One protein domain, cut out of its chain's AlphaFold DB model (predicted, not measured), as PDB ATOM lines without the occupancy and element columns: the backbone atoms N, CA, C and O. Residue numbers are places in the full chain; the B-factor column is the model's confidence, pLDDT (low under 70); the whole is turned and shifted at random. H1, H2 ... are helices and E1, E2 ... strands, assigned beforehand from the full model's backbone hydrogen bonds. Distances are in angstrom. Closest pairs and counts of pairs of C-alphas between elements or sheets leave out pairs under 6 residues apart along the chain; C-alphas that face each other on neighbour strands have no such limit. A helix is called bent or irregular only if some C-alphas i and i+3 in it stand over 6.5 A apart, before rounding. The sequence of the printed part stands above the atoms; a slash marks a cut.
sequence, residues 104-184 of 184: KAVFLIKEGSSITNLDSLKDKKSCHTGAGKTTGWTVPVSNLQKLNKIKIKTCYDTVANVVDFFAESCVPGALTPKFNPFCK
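What this domain is: This is residues 104 to 184 of the 184 residues of the protein "Transferrin-like domain-containing protein" of Octopus bimaculoides (UniProt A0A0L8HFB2). What shape appears? There is little regular structure: loops join a tiny two-strand sheet, E1 and E2, to the longer helix H1 and short H2, while residues 104 to 124 and 171 to 184 make long unnamed end stretches. What are the counts? 81 residues are printed, 24 in named elements, ordered E1, H1, H2, E2: mixed class, parallel sheet E1, E2. The whole is compact, radius of gyration of the C-alphas 12.5 A, yet elongated, 40 by 24 by 22 A.

Where its parts are: Where are the strands? E1 is residues 125 to 127, from C-alpha (-57.146, -46.770, -20.463), and E2 168 to 170, to (-52.545, -40.069, -18.842); each measures 7.1 A. Where are the helices? H1 is 134 to 146, 15.7 A, irregular, with C-alphas 136 and 139 7.1 A apart; H2 is 158 to 162, 6.8 A.

How they stand to each other: How do the strands pair? E1 and E2 are parallel at 12 degrees; N 126 and O 168, 2.9 A, are within hydrogen-bond range. They and both helices form a strand-helix-strand unit, parallel strands joined through helices, with a right-handed crossover. And the helices? H1 and H2 are close but not clearly touching; their closest C-alphas, Val 141 and Val 162, are 7.5 A apart. H1 has 7 of 9 O i to N i+4 pairs within range, H2 0 of 1 but 2 of 2 O i to N i+3 pairs. What is apart? E1 and H2, and H1 and E2.

The domain as a whole: How far does it reach? The farthest C-alphas, Gly 112 and Lys 184, are 40.8 A apart. Are there cuts or weak places? The printed part has no cut, the link H1 to H2 is long, and residues 182 to 184 are under pLDDT 70.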
ATOM      1  N   LYS A 104     -39.919 -51.284  -7.774       80.44
ATOM      2  CA  LYS A 104     -40.518 -52.329  -8.609       80.44
ATOM      3  C   LYS A 104     -41.487 -51.677  -9.584       80.44
ATOM      4  O   LYS A 104     -42.408 -50.980  -9.170       80.44
ATOM      5  N   ALA A 105     -41.283 -51.915 -10.876       87.12
ATOM      6  CA  ALA A 105     -42.273 -51.574 -11.886       87.12
ATOM      7  C   ALA A 105     -43.340 -52.673 -11.908       87.12
ATOM      8  O   ALA A 105     -43.022 -53.841 -12.132       87.12
ATOM      9  N   VAL A 106     -44.590 -52.300 -11.648       90.25
ATOM     10  CA  VAL A 106     -45.737 -53.213 -11.636       90.25
ATOM     11  C   VAL A 106     -46.906 -52.576 -12.375       90.25
ATOM     12  O   VAL A 106     -47.053 -51.354 -12.378       90.25
ATOM     13  N   PHE A 107     -47.748 -53.404 -12.987       91.50
ATOM     14  CA  PHE A 107     -49.050 -52.970 -13.483       91.50
ATOM     15  C   PHE A 107     -50.076 -53.164 -12.370       91.50
ATOM     16  O   PHE A 107     -50.223 -54.270 -11.852       91.50
ATOM     17  N   LEU A 108     -50.777 -52.094 -12.006       94.06
ATOM     18  CA  LEU A 108     -51.898 -52.158 -11.077       94.06
ATOM     19  C   LEU A 108     -53.197 -52.153 -11.875       94.06
ATOM     20  O   LEU A 108     -53.397 -51.306 -12.744       94.06
ATOM     21  N   ILE A 109     -54.069 -53.105 -11.570       95.56
ATOM     22  CA  ILE A 109     -55.390 -53.237 -12.180       95.56
ATOM     23  C   ILE A 109     -56.442 -53.313 -11.079       95.56
ATOM     24  O   ILE A 109     -56.153 -53.722  -9.955       95.56
ATOM     25  N   LYS A 110     -57.672 -52.915 -11.401       95.56
ATOM     26  CA  LYS A 110     -58.793 -53.040 -10.470       95.56
ATOM     27  C   LYS A 110     -59.171 -54.513 -10.305       95.56
ATOM     28  O   LYS A 110     -59.203 -55.262 -11.284       95.56
ATOM     29  N   GLU A 111     -59.514 -54.906  -9.083       95.06
ATOM     30  CA  GLU A 111     -60.126 -56.209  -8.827       95.06
ATOM     31  C   GLU A 111     -61.419 -56.372  -9.647       95.06
ATOM     32  O   GLU A 111     -62.186 -55.422  -9.823       95.06
ATOM     33  N   GLY A 112     -61.620 -57.562 -10.218       94.12
ATOM     34  CA  GLY A 112     -62.742 -57.844 -11.120       94.12
ATOM     35  C   GLY A 112     -62.632 -57.202 -12.508       94.12
ATOM     36  O   GLY A 112     -63.583 -57.279 -13.287       94.12
ATOM     37  N   SER A 113     -61.507 -56.562 -12.855       94.56
ATOM     38  CA  SER A 113     -61.303 -56.076 -14.223       94.56
ATOM     39  C   SER A 113     -61.212 -57.235 -15.220       94.56
ATOM     40  O   SER A 113     -60.757 -58.328 -14.894       94.56
ATOM     41  N   SER A 114     -61.573 -56.972 -16.479       95.06
ATOM     42  CA  SER A 114     -61.413 -57.942 -17.569       95.06
ATOM     43  C   SER A 114     -59.952 -58.130 -18.013       95.06
ATOM     44  O   SER A 114     -59.714 -58.739 -19.055       95.06
ATOM     45  N   ILE A 115     -58.984 -57.517 -17.320       96.19
ATOM     46  CA  ILE A 115     -57.563 -57.560 -17.668       96.19
ATOM     47  C   ILE A 115     -56.953 -58.764 -16.956       96.19
ATOM     48  O   ILE A 115     -56.790 -58.759 -15.740       96.19
ATOM     49  N   THR A 116     -56.621 -59.803 -17.714       94.50
ATOM     50  CA  THR A 116     -56.104 -61.073 -17.178       94.50
ATOM     51  C   THR A 116     -54.648 -61.329 -17.555       94.50
ATOM     52  O   THR A 116     -53.986 -62.169 -16.952       94.50
ATOM     53  N   ASN A 117     -54.129 -60.612 -18.553       93.81
ATOM     54  CA  ASN A 117     -52.766 -60.745 -19.061       93.81
ATOM     55  C   ASN A 117     -52.330 -59.476 -19.824       93.81
ATOM     56  O   ASN A 117     -53.102 -58.532 -19.992       93.81
ATOM     57  N   LEU A 118     -51.090 -59.452 -20.318       93.75
ATOM     58  CA  LEU A 118     -50.554 -58.290 -21.039       93.75
ATOM     59  C   LEU A 118     -51.244 -58.019 -22.387       93.75
ATOM     60  O   LEU A 118     -51.251 -56.874 -22.827       93.75
ATOM     61  N   ASP A 119     -51.831 -59.027 -23.037       92.25
ATOM     62  CA  ASP A 119     -52.588 -58.840 -24.285       92.25
ATOM     63  C   ASP A 119     -53.896 -58.083 -24.044       92.25
ATOM     64  O   ASP A 119     -54.278 -57.217 -24.827       92.25
ATOM     65  N   SER A 120     -54.544 -58.341 -22.907       94.94
ATOM     66  CA  SER A 120     -55.794 -57.678 -22.514       94.94
ATOM     67  C   SER A 120     -55.646 -56.199 -22.125       94.94
ATOM     68  O   SER A 120     -56.645 -55.549 -21.814       94.94
ATOM     69  N   LEU A 121     -54.418 -55.663 -22.147       95.38
ATOM     70  CA  LEU A 121     -54.133 -54.237 -21.964       95.38
ATOM     71  C   LEU A 121     -54.458 -53.402 -23.206       95.38
ATOM     72  O   LEU A 121     -54.660 -52.193 -23.079       95.38
ATOM     73  N   LYS A 122     -54.499 -54.030 -24.386       95.25
ATOM     74  CA  LYS A 122     -54.813 -53.332 -25.629       95.25
ATOM     75  C   LYS A 122     -56.213 -52.715 -25.548       95.25
ATOM     76  O   LYS A 122     -57.134 -53.322 -24.998       95.25
ATOM     77  N   ASP A 123     -56.355 -51.499 -26.064       95.56
ATOM     78  CA  ASP A 123     -57.606 -50.733 -26.093       95.56
ATOM     79  C   ASP A 123     -58.175 -50.423 -24.687       95.56
ATOM     80  O   ASP A 123     -59.346 -50.069 -24.527       95.56
ATOM     81  N   LYS A 124     -57.354 -50.535 -23.630       96.25
ATOM     82  CA  LYS A 124     -57.692 -50.085 -22.269       96.25
ATOM     83  C   LYS A 124     -57.146 -48.689 -22.003       96.25
ATOM     84  O   LYS A 124     -56.242 -48.220 -22.690       96.25
ATOM     85  N   LYS A 125     -57.694 -48.029 -20.980       96.56
ATOM     86  CA  LYS A 125     -57.146 -46.770 -20.463       96.56
ATOM     87  C   LYS A 125     -55.908 -47.051 -19.616       96.56
ATOM     88  O   LYS A 125     -55.911 -48.015 -18.849       96.56
ATOM     89  N   SER A 126     -54.888 -46.205 -19.714       95.94
ATOM     90  CA  SER A 126     -53.660 -46.332 -18.924       95.94
ATOM     91  C   SER A 126     -53.292 -45.044 -18.183       95.94
ATOM     92  O   SER A 126     -53.569 -43.929 -18.627       95.94
ATOM     93  N   CYS A 127     -52.633 -45.197 -17.035       96.31
ATOM     94  CA  CYS A 127     -52.099 -44.094 -16.240       96.31
ATOM     95  C   CYS A 127     -50.616 -44.349 -15.983       96.31
ATOM     96  O   CYS A 127     -50.240 -45.438 -15.549       96.31
ATOM     97  N   HIS A 128     -49.781 -43.346 -16.236       95.50
ATOM     98  CA  HIS A 128     -48.329 -43.440 -16.135       95.50
ATOM     99  C   HIS A 128     -47.786 -42.318 -15.246       95.50
ATOM    100  O   HIS A 128     -48.344 -41.224 -15.211       95.50
ATOM    101  N   THR A 129     -46.668 -42.557 -14.555       93.44
ATOM    102  CA  THR A 129     -46.041 -41.522 -13.708       93.44
ATOM    103  C   THR A 129     -45.418 -40.382 -14.521       93.44
ATOM    104  O   THR A 129     -45.275 -39.274 -14.015       93.44
ATOM    105  N   GLY A 130     -45.065 -40.632 -15.784       92.88
ATOM    106  CA  GLY A 130     -44.584 -39.617 -16.717       92.88
ATOM    107  C   GLY A 130     -43.747 -40.200 -17.852       92.88
ATOM    108  O   GLY A 130     -43.118 -41.246 -17.694       92.88
ATOM    109  N   ALA A 131     -43.721 -39.518 -18.995       92.19
ATOM    110  CA  ALA A 131     -42.947 -39.929 -20.159       92.19
ATOM    111  C   ALA A 131     -41.446 -39.997 -19.821       92.19
ATOM    112  O   ALA A 131     -40.868 -39.070 -19.251       92.19
ATOM    113  N   GLY A 132     -40.814 -41.121 -20.158       89.56
ATOM    114  CA  GLY A 132     -39.396 -41.381 -19.896       89.56
ATOM    115  C   GLY A 132     -39.030 -41.730 -18.449       89.56
ATOM    116  O   GLY A 132     -37.868 -42.046 -18.206       89.56
ATOM    117  N   LYS A 133     -39.977 -41.713 -17.498       91.19
ATOM    118  CA  LYS A 133     -39.743 -42.180 -16.118       91.19
ATOM    119  C   LYS A 133     -39.534 -43.693 -16.079       91.19
ATOM    120  O   LYS A 133     -40.157 -44.427 -16.840       91.19
ATOM    121  N   THR A 134     -38.705 -44.195 -15.168       90.69
ATOM    122  CA  THR A 134     -38.326 -45.618 -15.158       90.69
ATOM    123  C   THR A 134     -39.509 -46.551 -14.923       90.69
ATOM    124  O   THR A 134     -39.840 -47.356 -15.793       90.69
ATOM    125  N   THR A 135     -40.170 -46.452 -13.767       89.50
ATOM    126  CA  THR A 135     -41.200 -47.416 -13.337       89.50
ATOM    127  C   THR A 135     -42.525 -47.265 -14.062       89.50
ATOM    128  O   THR A 135     -43.178 -48.264 -14.346       89.50
ATOM    129  N   GLY A 136     -42.925 -46.029 -14.358       91.12
ATOM    130  CA  GLY A 136     -44.202 -45.743 -15.006       91.12
ATOM    131  C   GLY A 136     -44.142 -45.722 -16.528       91.12
ATOM    132  O   GLY A 136     -45.200 -45.693 -17.149       91.12
ATOM    133  N   TRP A 137     -42.955 -45.731 -17.143       93.31
ATOM    134  CA  TRP A 137     -42.829 -45.611 -18.596       93.31
ATOM    135  C   TRP A 137     -41.779 -46.537 -19.192       93.31
ATOM    136  O   TRP A 137     -42.141 -47.513 -19.841       93.31
ATOM    137  N   THR A 138     -40.493 -46.281 -18.952       92.12
ATOM    138  CA  THR A 138     -39.393 -46.980 -19.627       92.12
ATOM    139  C   THR A 138     -39.486 -48.490 -19.434       92.12
ATOM    140  O   THR A 138     -39.524 -49.209 -20.424       92.12
ATOM    141  N   VAL A 139     -39.614 -48.972 -18.194       93.19
ATOM    142  CA  VAL A 139     -39.709 -50.409 -17.892       93.19
ATOM    143  C   VAL A 139     -40.983 -51.056 -18.459       93.19
ATOM    144  O   VAL A 139     -40.857 -52.072 -19.150       93.19
ATOM    145  N   PRO A 140     -42.211 -50.556 -18.204       93.25
ATOM    146  CA  PRO A 140     -43.413 -51.201 -18.737       93.25
ATOM    147  C   PRO A 140     -43.487 -51.139 -20.269       93.25
ATOM    148  O   PRO A 140     -43.761 -52.160 -20.901       93.25
ATOM    149  N   VAL A 141     -43.184 -49.991 -20.885       93.44
ATOM    150  CA  VAL A 141     -43.244 -49.828 -22.347       93.44
ATOM    151  C   VAL A 141     -42.185 -50.687 -23.037       93.44
ATOM    152  O   VAL A 141     -42.513 -51.382 -24.000       93.44
ATOM    153  N   SER A 142     -40.946 -50.730 -22.530       93.06
ATOM    154  CA  SER A 142     -39.897 -51.570 -23.125       93.06
ATOM    155  C   SER A 142     -40.223 -53.058 -23.025       93.06
ATOM    156  O   SER A 142     -39.913 -53.818 -23.939       93.06
ATOM    157  N   ASN A 143     -40.856 -53.499 -21.931       94.25
ATOM    158  CA  ASN A 143     -41.279 -54.892 -21.790       94.25
ATOM    159  C   ASN A 143     -42.402 -55.244 -22.768       94.25
ATOM    160  O   ASN A 143     -42.330 -56.285 -23.418       94.25
ATOM    161  N   LEU A 144     -43.402 -54.374 -22.931       94.94
ATOM    162  CA  LEU A 144     -44.463 -54.578 -23.921       94.94
ATOM    163  C   LEU A 144     -43.908 -54.616 -25.352       94.94
ATOM    164  O   LEU A 144     -44.338 -55.450 -26.147       94.94
ATOM    165  N   GLN A 145     -42.918 -53.783 -25.676       94.38
ATOM    166  CA  GLN A 145     -42.216 -53.824 -26.965       94.38
ATOM    167  C   GLN A 145     -41.409 -55.117 -27.145       94.38
ATOM    168  O   GLN A 145     -41.544 -55.784 -28.166       94.38
ATOM    169  N   LYS A 146     -40.617 -55.522 -26.142       95.12
ATOM    170  CA  LYS A 146     -39.819 -56.763 -26.171       95.12
ATOM    171  C   LYS A 146     -40.688 -58.009 -26.354       95.12
ATOM    172  O   LYS A 146     -40.275 -58.960 -27.009       95.12
ATOM    173  N   LEU A 147     -41.885 -58.002 -25.773       95.56
ATOM    174  CA  LEU A 147     -42.878 -59.071 -25.897       95.56
ATOM    175  C   LEU A 147     -43.752 -58.938 -27.156       95.56
ATOM    176  O   LEU A 147     -44.744 -59.656 -27.282       95.56
ATOM    177  N   ASN A 148     -43.408 -58.025 -28.072       94.62
ATOM    178  CA  ASN A 148     -44.123 -57.744 -29.317       94.62
ATOM    179  C   ASN A 148     -45.608 -57.379 -29.128       94.62
ATOM    180  O   ASN A 148     -46.420 -57.597 -30.024       94.62
ATOM    181  N   LYS A 149     -45.982 -56.815 -27.971       94.50
ATOM    182  CA  LYS A 149     -47.336 -56.296 -27.703       94.50
ATOM    183  C   LYS A 149     -47.527 -54.901 -28.296       94.50
ATOM    184  O   LYS A 149     -48.601 -54.581 -28.792       94.50
ATOM    185  N   ILE A 150     -46.465 -54.095 -28.272       93.81
ATOM    186  CA  ILE A 150     -46.418 -52.756 -28.864       93.81
ATOM    187  C   ILE A 150     -45.478 -52.767 -30.066       93.81
ATOM    188  O   ILE A 150     -44.326 -53.193 -29.956       93.81
ATOM    189  N   LYS A 151     -45.942 -52.241 -31.202       91.25
ATOM    190  CA  LYS A 151     -45.099 -52.045 -32.383       91.25
ATOM    191  C   LYS A 151     -44.184 -50.837 -32.182       91.25
ATOM    192  O   LYS A 151     -44.639 -49.743 -31.860       91.25
ATOM    193  N   ILE A 152     -42.893 -51.022 -32.436       91.81
ATOM    194  CA  ILE A 152     -41.925 -49.924 -32.469       91.81
ATOM    195  C   ILE A 152     -42.063 -49.224 -33.826       91.81
ATOM    196  O   ILE A 152     -41.665 -49.770 -34.854       91.81
ATOM    197  N   LYS A 153     -42.672 -48.039 -33.837       90.56
ATOM    198  CA  LYS A 153     -42.771 -47.163 -35.013       90.56
ATOM    199  C   LYS A 153     -41.548 -46.260 -35.136       90.56
ATOM    200  O   LYS A 153     -41.087 -46.002 -36.242       90.56
ATOM    201  N   THR A 154     -41.026 -45.784 -34.005       87.50
ATOM    202  CA  THR A 154     -39.863 -44.893 -33.939       87.50
ATOM    203  C   THR A 154     -38.928 -45.300 -32.796       87.50
ATOM    204  O   THR A 154     -39.364 -45.866 -31.791       87.50
ATOM    205  N   CYS A 155     -37.637 -44.996 -32.928       83.31
ATOM    206  CA  CYS A 155     -36.653 -45.258 -31.872       83.31
ATOM    207  C   CYS A 155     -36.476 -44.087 -30.893       83.31
ATOM    208  O   CYS A 155     -35.954 -44.291 -29.801       83.31
ATOM    209  N   TYR A 156     -36.875 -42.872 -31.279       81.12
ATOM    210  CA  TYR A 156     -36.647 -41.649 -30.500       81.12
ATOM    211  C   TYR A 156     -37.912 -41.147 -29.795       81.12
ATOM    212  O   TYR A 156     -37.828 -40.573 -28.713       81.12
ATOM    213  N   ASP A 157     -39.086 -41.406 -30.369       86.50
ATOM    214  CA  ASP A 157     -40.382 -41.043 -29.815       86.50
ATOM    215  C   ASP A 157     -41.086 -42.303 -29.298       86.50
ATOM    216  O   ASP A 157     -41.790 -43.030 -30.007       86.50
ATOM    217  N   THR A 158     -40.849 -42.575 -28.015       88.88
ATOM    218  CA  THR A 158     -41.492 -43.693 -27.317       88.88
ATOM    219  C   THR A 158     -42.990 -43.477 -27.103       88.88
ATOM    220  O   THR A 158     -43.704 -44.464 -26.948       88.88
ATOM    221  N   VAL A 159     -43.480 -42.232 -27.130       92.56
ATOM    222  CA  VAL A 159     -44.910 -41.914 -27.001       92.56
ATOM    223  C   VAL A 159     -45.641 -42.356 -28.262       92.56
ATOM    224  O   VAL A 159     -46.613 -43.101 -28.156       92.56
ATOM    225  N   ALA A 160     -45.115 -42.045 -29.448       90.44
ATOM    226  CA  ALA A 160     -45.678 -42.482 -30.730       90.44
ATOM    227  C   ALA A 160     -45.781 -44.012 -30.883       90.44
ATOM    228  O   ALA A 160     -46.615 -44.510 -31.646       90.44
ATOM    229  N   ASN A 161     -44.963 -44.778 -30.158       90.62
ATOM    230  CA  ASN A 161     -45.078 -46.237 -30.136       90.62
ATOM    231  C   ASN A 161     -46.286 -46.706 -29.310       90.62
ATOM    232  O   ASN A 161     -46.855 -47.749 -29.609       90.62
ATOM    233  N   VAL A 162     -46.683 -45.953 -28.285       93.50
ATOM    234  CA  VAL A 162     -47.719 -46.340 -27.313       93.50
ATOM    235  C   VAL A 162     -49.127 -45.914 -27.749       93.50
ATOM    236  O   VAL A 162     -50.087 -46.591 -27.388       93.50
ATOM    237  N   VAL A 163     -49.259 -44.847 -28.549       90.69
ATOM    238  CA  VAL A 163     -50.564 -44.233 -28.891       90.69
ATOM    239  C   VAL A 163     -51.584 -45.168 -29.555       90.69
ATOM    240  O   VAL A 163     -52.773 -44.940 -29.391       90.69
ATOM    241  N   ASP A 164     -51.155 -46.223 -30.260       90.50
ATOM    242  CA  ASP A 164     -52.083 -47.174 -30.911       90.50
ATOM    243  C   ASP A 164     -52.411 -48.390 -30.031       90.50
ATOM    244  O   ASP A 164     -53.169 -49.270 -30.440       90.50
ATOM    245  N   PHE A 165     -51.760 -48.520 -28.875       94.69
ATOM    246  CA  PHE A 165     -51.908 -49.694 -28.022       94.69
ATOM    247  C   PHE A 165     -52.978 -49.494 -26.950       94.69
ATOM    248  O   PHE A 165     -53.802 -50.379 -26.737       94.69
ATOM    249  N   PHE A 166     -52.973 -48.345 -26.277       95.94
ATOM    250  CA  PHE A 166     -53.991 -47.984 -25.290       95.94
ATOM    251  C   PHE A 166     -55.073 -47.121 -25.937       95.94
ATOM    252  O   PHE A 166     -54.783 -46.337 -26.834       95.94
ATOM    253  N   ALA A 167     -56.311 -47.226 -25.451       96.06
ATOM    254  CA  ALA A 167     -57.406 -46.391 -25.949       96.06
ATOM    255  C   ALA A 167     -57.216 -44.914 -25.564       96.06
ATOM    256  O   ALA A 167     -57.446 -44.019 -26.369       96.06
ATOM    257  N   GLU A 168     -56.790 -44.668 -24.323       95.25
ATOM    258  CA  GLU A 168     -56.476 -43.344 -23.783       95.25
ATOM    259  C   GLU A 168     -55.372 -43.493 -22.728       95.25
ATOM    260  O   GLU A 168     -55.346 -44.486 -21.992       95.25
ATOM    261  N   SER A 169     -54.498 -42.495 -22.598       95.25
ATOM    262  CA  SER A 169     -53.409 -42.531 -21.620       95.25
ATOM    263  C   SER A 169     -53.210 -41.187 -20.925       95.25
ATOM    264  O   SER A 169     -53.101 -40.153 -21.579       95.25
ATOM    265  N   CYS A 170     -53.075 -41.204 -19.598       96.19
ATOM    266  CA  CYS A 170     -52.545 -40.069 -18.842       96.19
ATOM    267  C   CYS A 170     -51.030 -40.234 -18.678       96.19
ATOM    268  O   CYS A 170     -50.572 -41.145 -17.982       96.19
ATOM    269  N   VAL A 171     -50.255 -39.372 -19.346       95.81
ATOM    270  CA  VAL A 171     -48.786 -39.436 -19.375       95.81
ATOM    271  C   VAL A 171     -48.190 -38.034 -19.191       95.81
ATOM    272  O   VAL A 171     -47.991 -37.309 -20.171       95.81
ATOM    273  N   PRO A 172     -47.872 -37.625 -17.950       94.50
ATOM    274  CA  PRO A 172     -47.209 -36.350 -17.696       94.50
ATOM    275  C   PRO A 172     -45.931 -36.184 -18.532       94.50
ATOM    276  O   PRO A 172     -45.099 -37.087 -18.601       94.50
ATOM    277  N   GLY A 173     -45.771 -35.036 -19.192       90.56
ATOM    278  CA  GLY A 173     -44.583 -34.720 -19.997       90.56
ATOM    279  C   GLY A 173     -44.550 -35.302 -21.418       90.56
ATOM    280  O   GLY A 173     -43.620 -34.990 -22.162       90.56
ATOM    281  N   ALA A 174     -45.552 -36.084 -21.839       91.94
ATOM    282  CA  ALA A 174     -45.594 -36.672 -23.186       91.94
ATOM    283  C   ALA A 174     -45.641 -35.634 -24.322       91.94
ATOM    284  O   ALA A 174     -45.171 -35.912 -25.417       91.94
ATOM    285  N   LEU A 175     -46.160 -34.429 -24.058       89.31
ATOM    286  CA  LEU A 175     -46.237 -33.332 -25.032       89.31
ATOM    287  C   LEU A 175     -45.030 -32.383 -24.991       89.31
ATOM    288  O   LEU A 175     -45.025 -31.362 -25.670       89.31
ATOM    289  N   THR A 176     -44.008 -32.676 -24.184       87.19
ATOM    290  CA  THR A 176     -42.794 -31.847 -24.170       87.19
ATOM    291  C   THR A 176     -42.040 -31.980 -25.497       87.19
ATOM    292  O   THR A 176     -42.072 -33.060 -26.091       87.19
ATOM    293  N   PRO A 177     -41.271 -30.962 -25.933       84.75
ATOM    294  CA  PRO A 177     -40.501 -31.033 -27.182       84.75
ATOM    295  C   PRO A 177     -39.573 -32.255 -27.284       84.75
ATOM    296  O   PRO A 177     -39.266 -32.716 -28.375       84.75
ATOM    297  N   LYS A 178     -39.155 -32.816 -26.140       82.69
ATOM    298  CA  LYS A 178     -38.360 -34.049 -26.059       82.69
ATOM    299  C   LYS A 178     -39.093 -35.274 -26.615       82.69
ATOM    300  O   LYS A 178     -38.464 -36.107 -27.256       82.69
ATOM    301  N   PHE A 179     -40.382 -35.409 -26.317       83.81
ATOM    302  CA  PHE A 179     -41.194 -36.571 -26.695       83.81
ATOM    303  C   PHE A 179     -42.196 -36.264 -27.802       83.81
ATOM    304  O   PHE A 179     -42.800 -37.178 -28.339       83.81
ATOM    305  N   ASN A 180     -42.349 -34.992 -28.154       80.50
ATOM    306  CA  ASN A 180     -43.241 -34.546 -29.203       80.50
ATOM    307  C   ASN A 180     -42.607 -33.392 -29.999       80.50
ATOM    308  O   ASN A 180     -43.069 -32.251 -29.935       80.50
ATOM    309  N   PRO A 181     -41.501 -33.662 -30.719       70.50
ATOM    310  CA  PRO A 181     -40.702 -32.624 -31.375       70.50
ATOM    311  C   PRO A 181     -41.398 -31.978 -32.580       70.50
ATOM    312  O   PRO A 181     -40.950 -30.940 -33.057       70.50
ATOM    313  N   PHE A 182     -42.473 -32.591 -33.085       68.19
ATOM    314  CA  PHE A 182     -43.208 -32.129 -34.267       68.19
ATOM    315  C   PHE A 182     -44.573 -31.528 -33.937       68.19
ATOM    316  O   PHE A 182     -45.321 -31.202 -34.861       68.19
ATOM    317  N   CYS A 183     -44.924 -31.382 -32.655       55.91
ATOM    318  CA  CYS A 183     -46.157 -30.687 -32.323       55.91
ATOM    319  C   CYS A 183     -46.057 -29.197 -32.652       55.91
ATOM    320  O   CYS A 183     -45.112 -28.518 -32.255       55.91
ATOM    321  N   LYS A 184     -47.057 -28.735 -33.407       45.62
ATOM    322  CA  LYS A 184     -47.474 -27.336 -33.462       45.62
ATOM    323  C   LYS A 184     -48.245 -26.991 -32.197       45.62
ATOM    324  O   LYS A 184     -48.989 -27.881 -31.725       45.62
TER     325      LYS A 184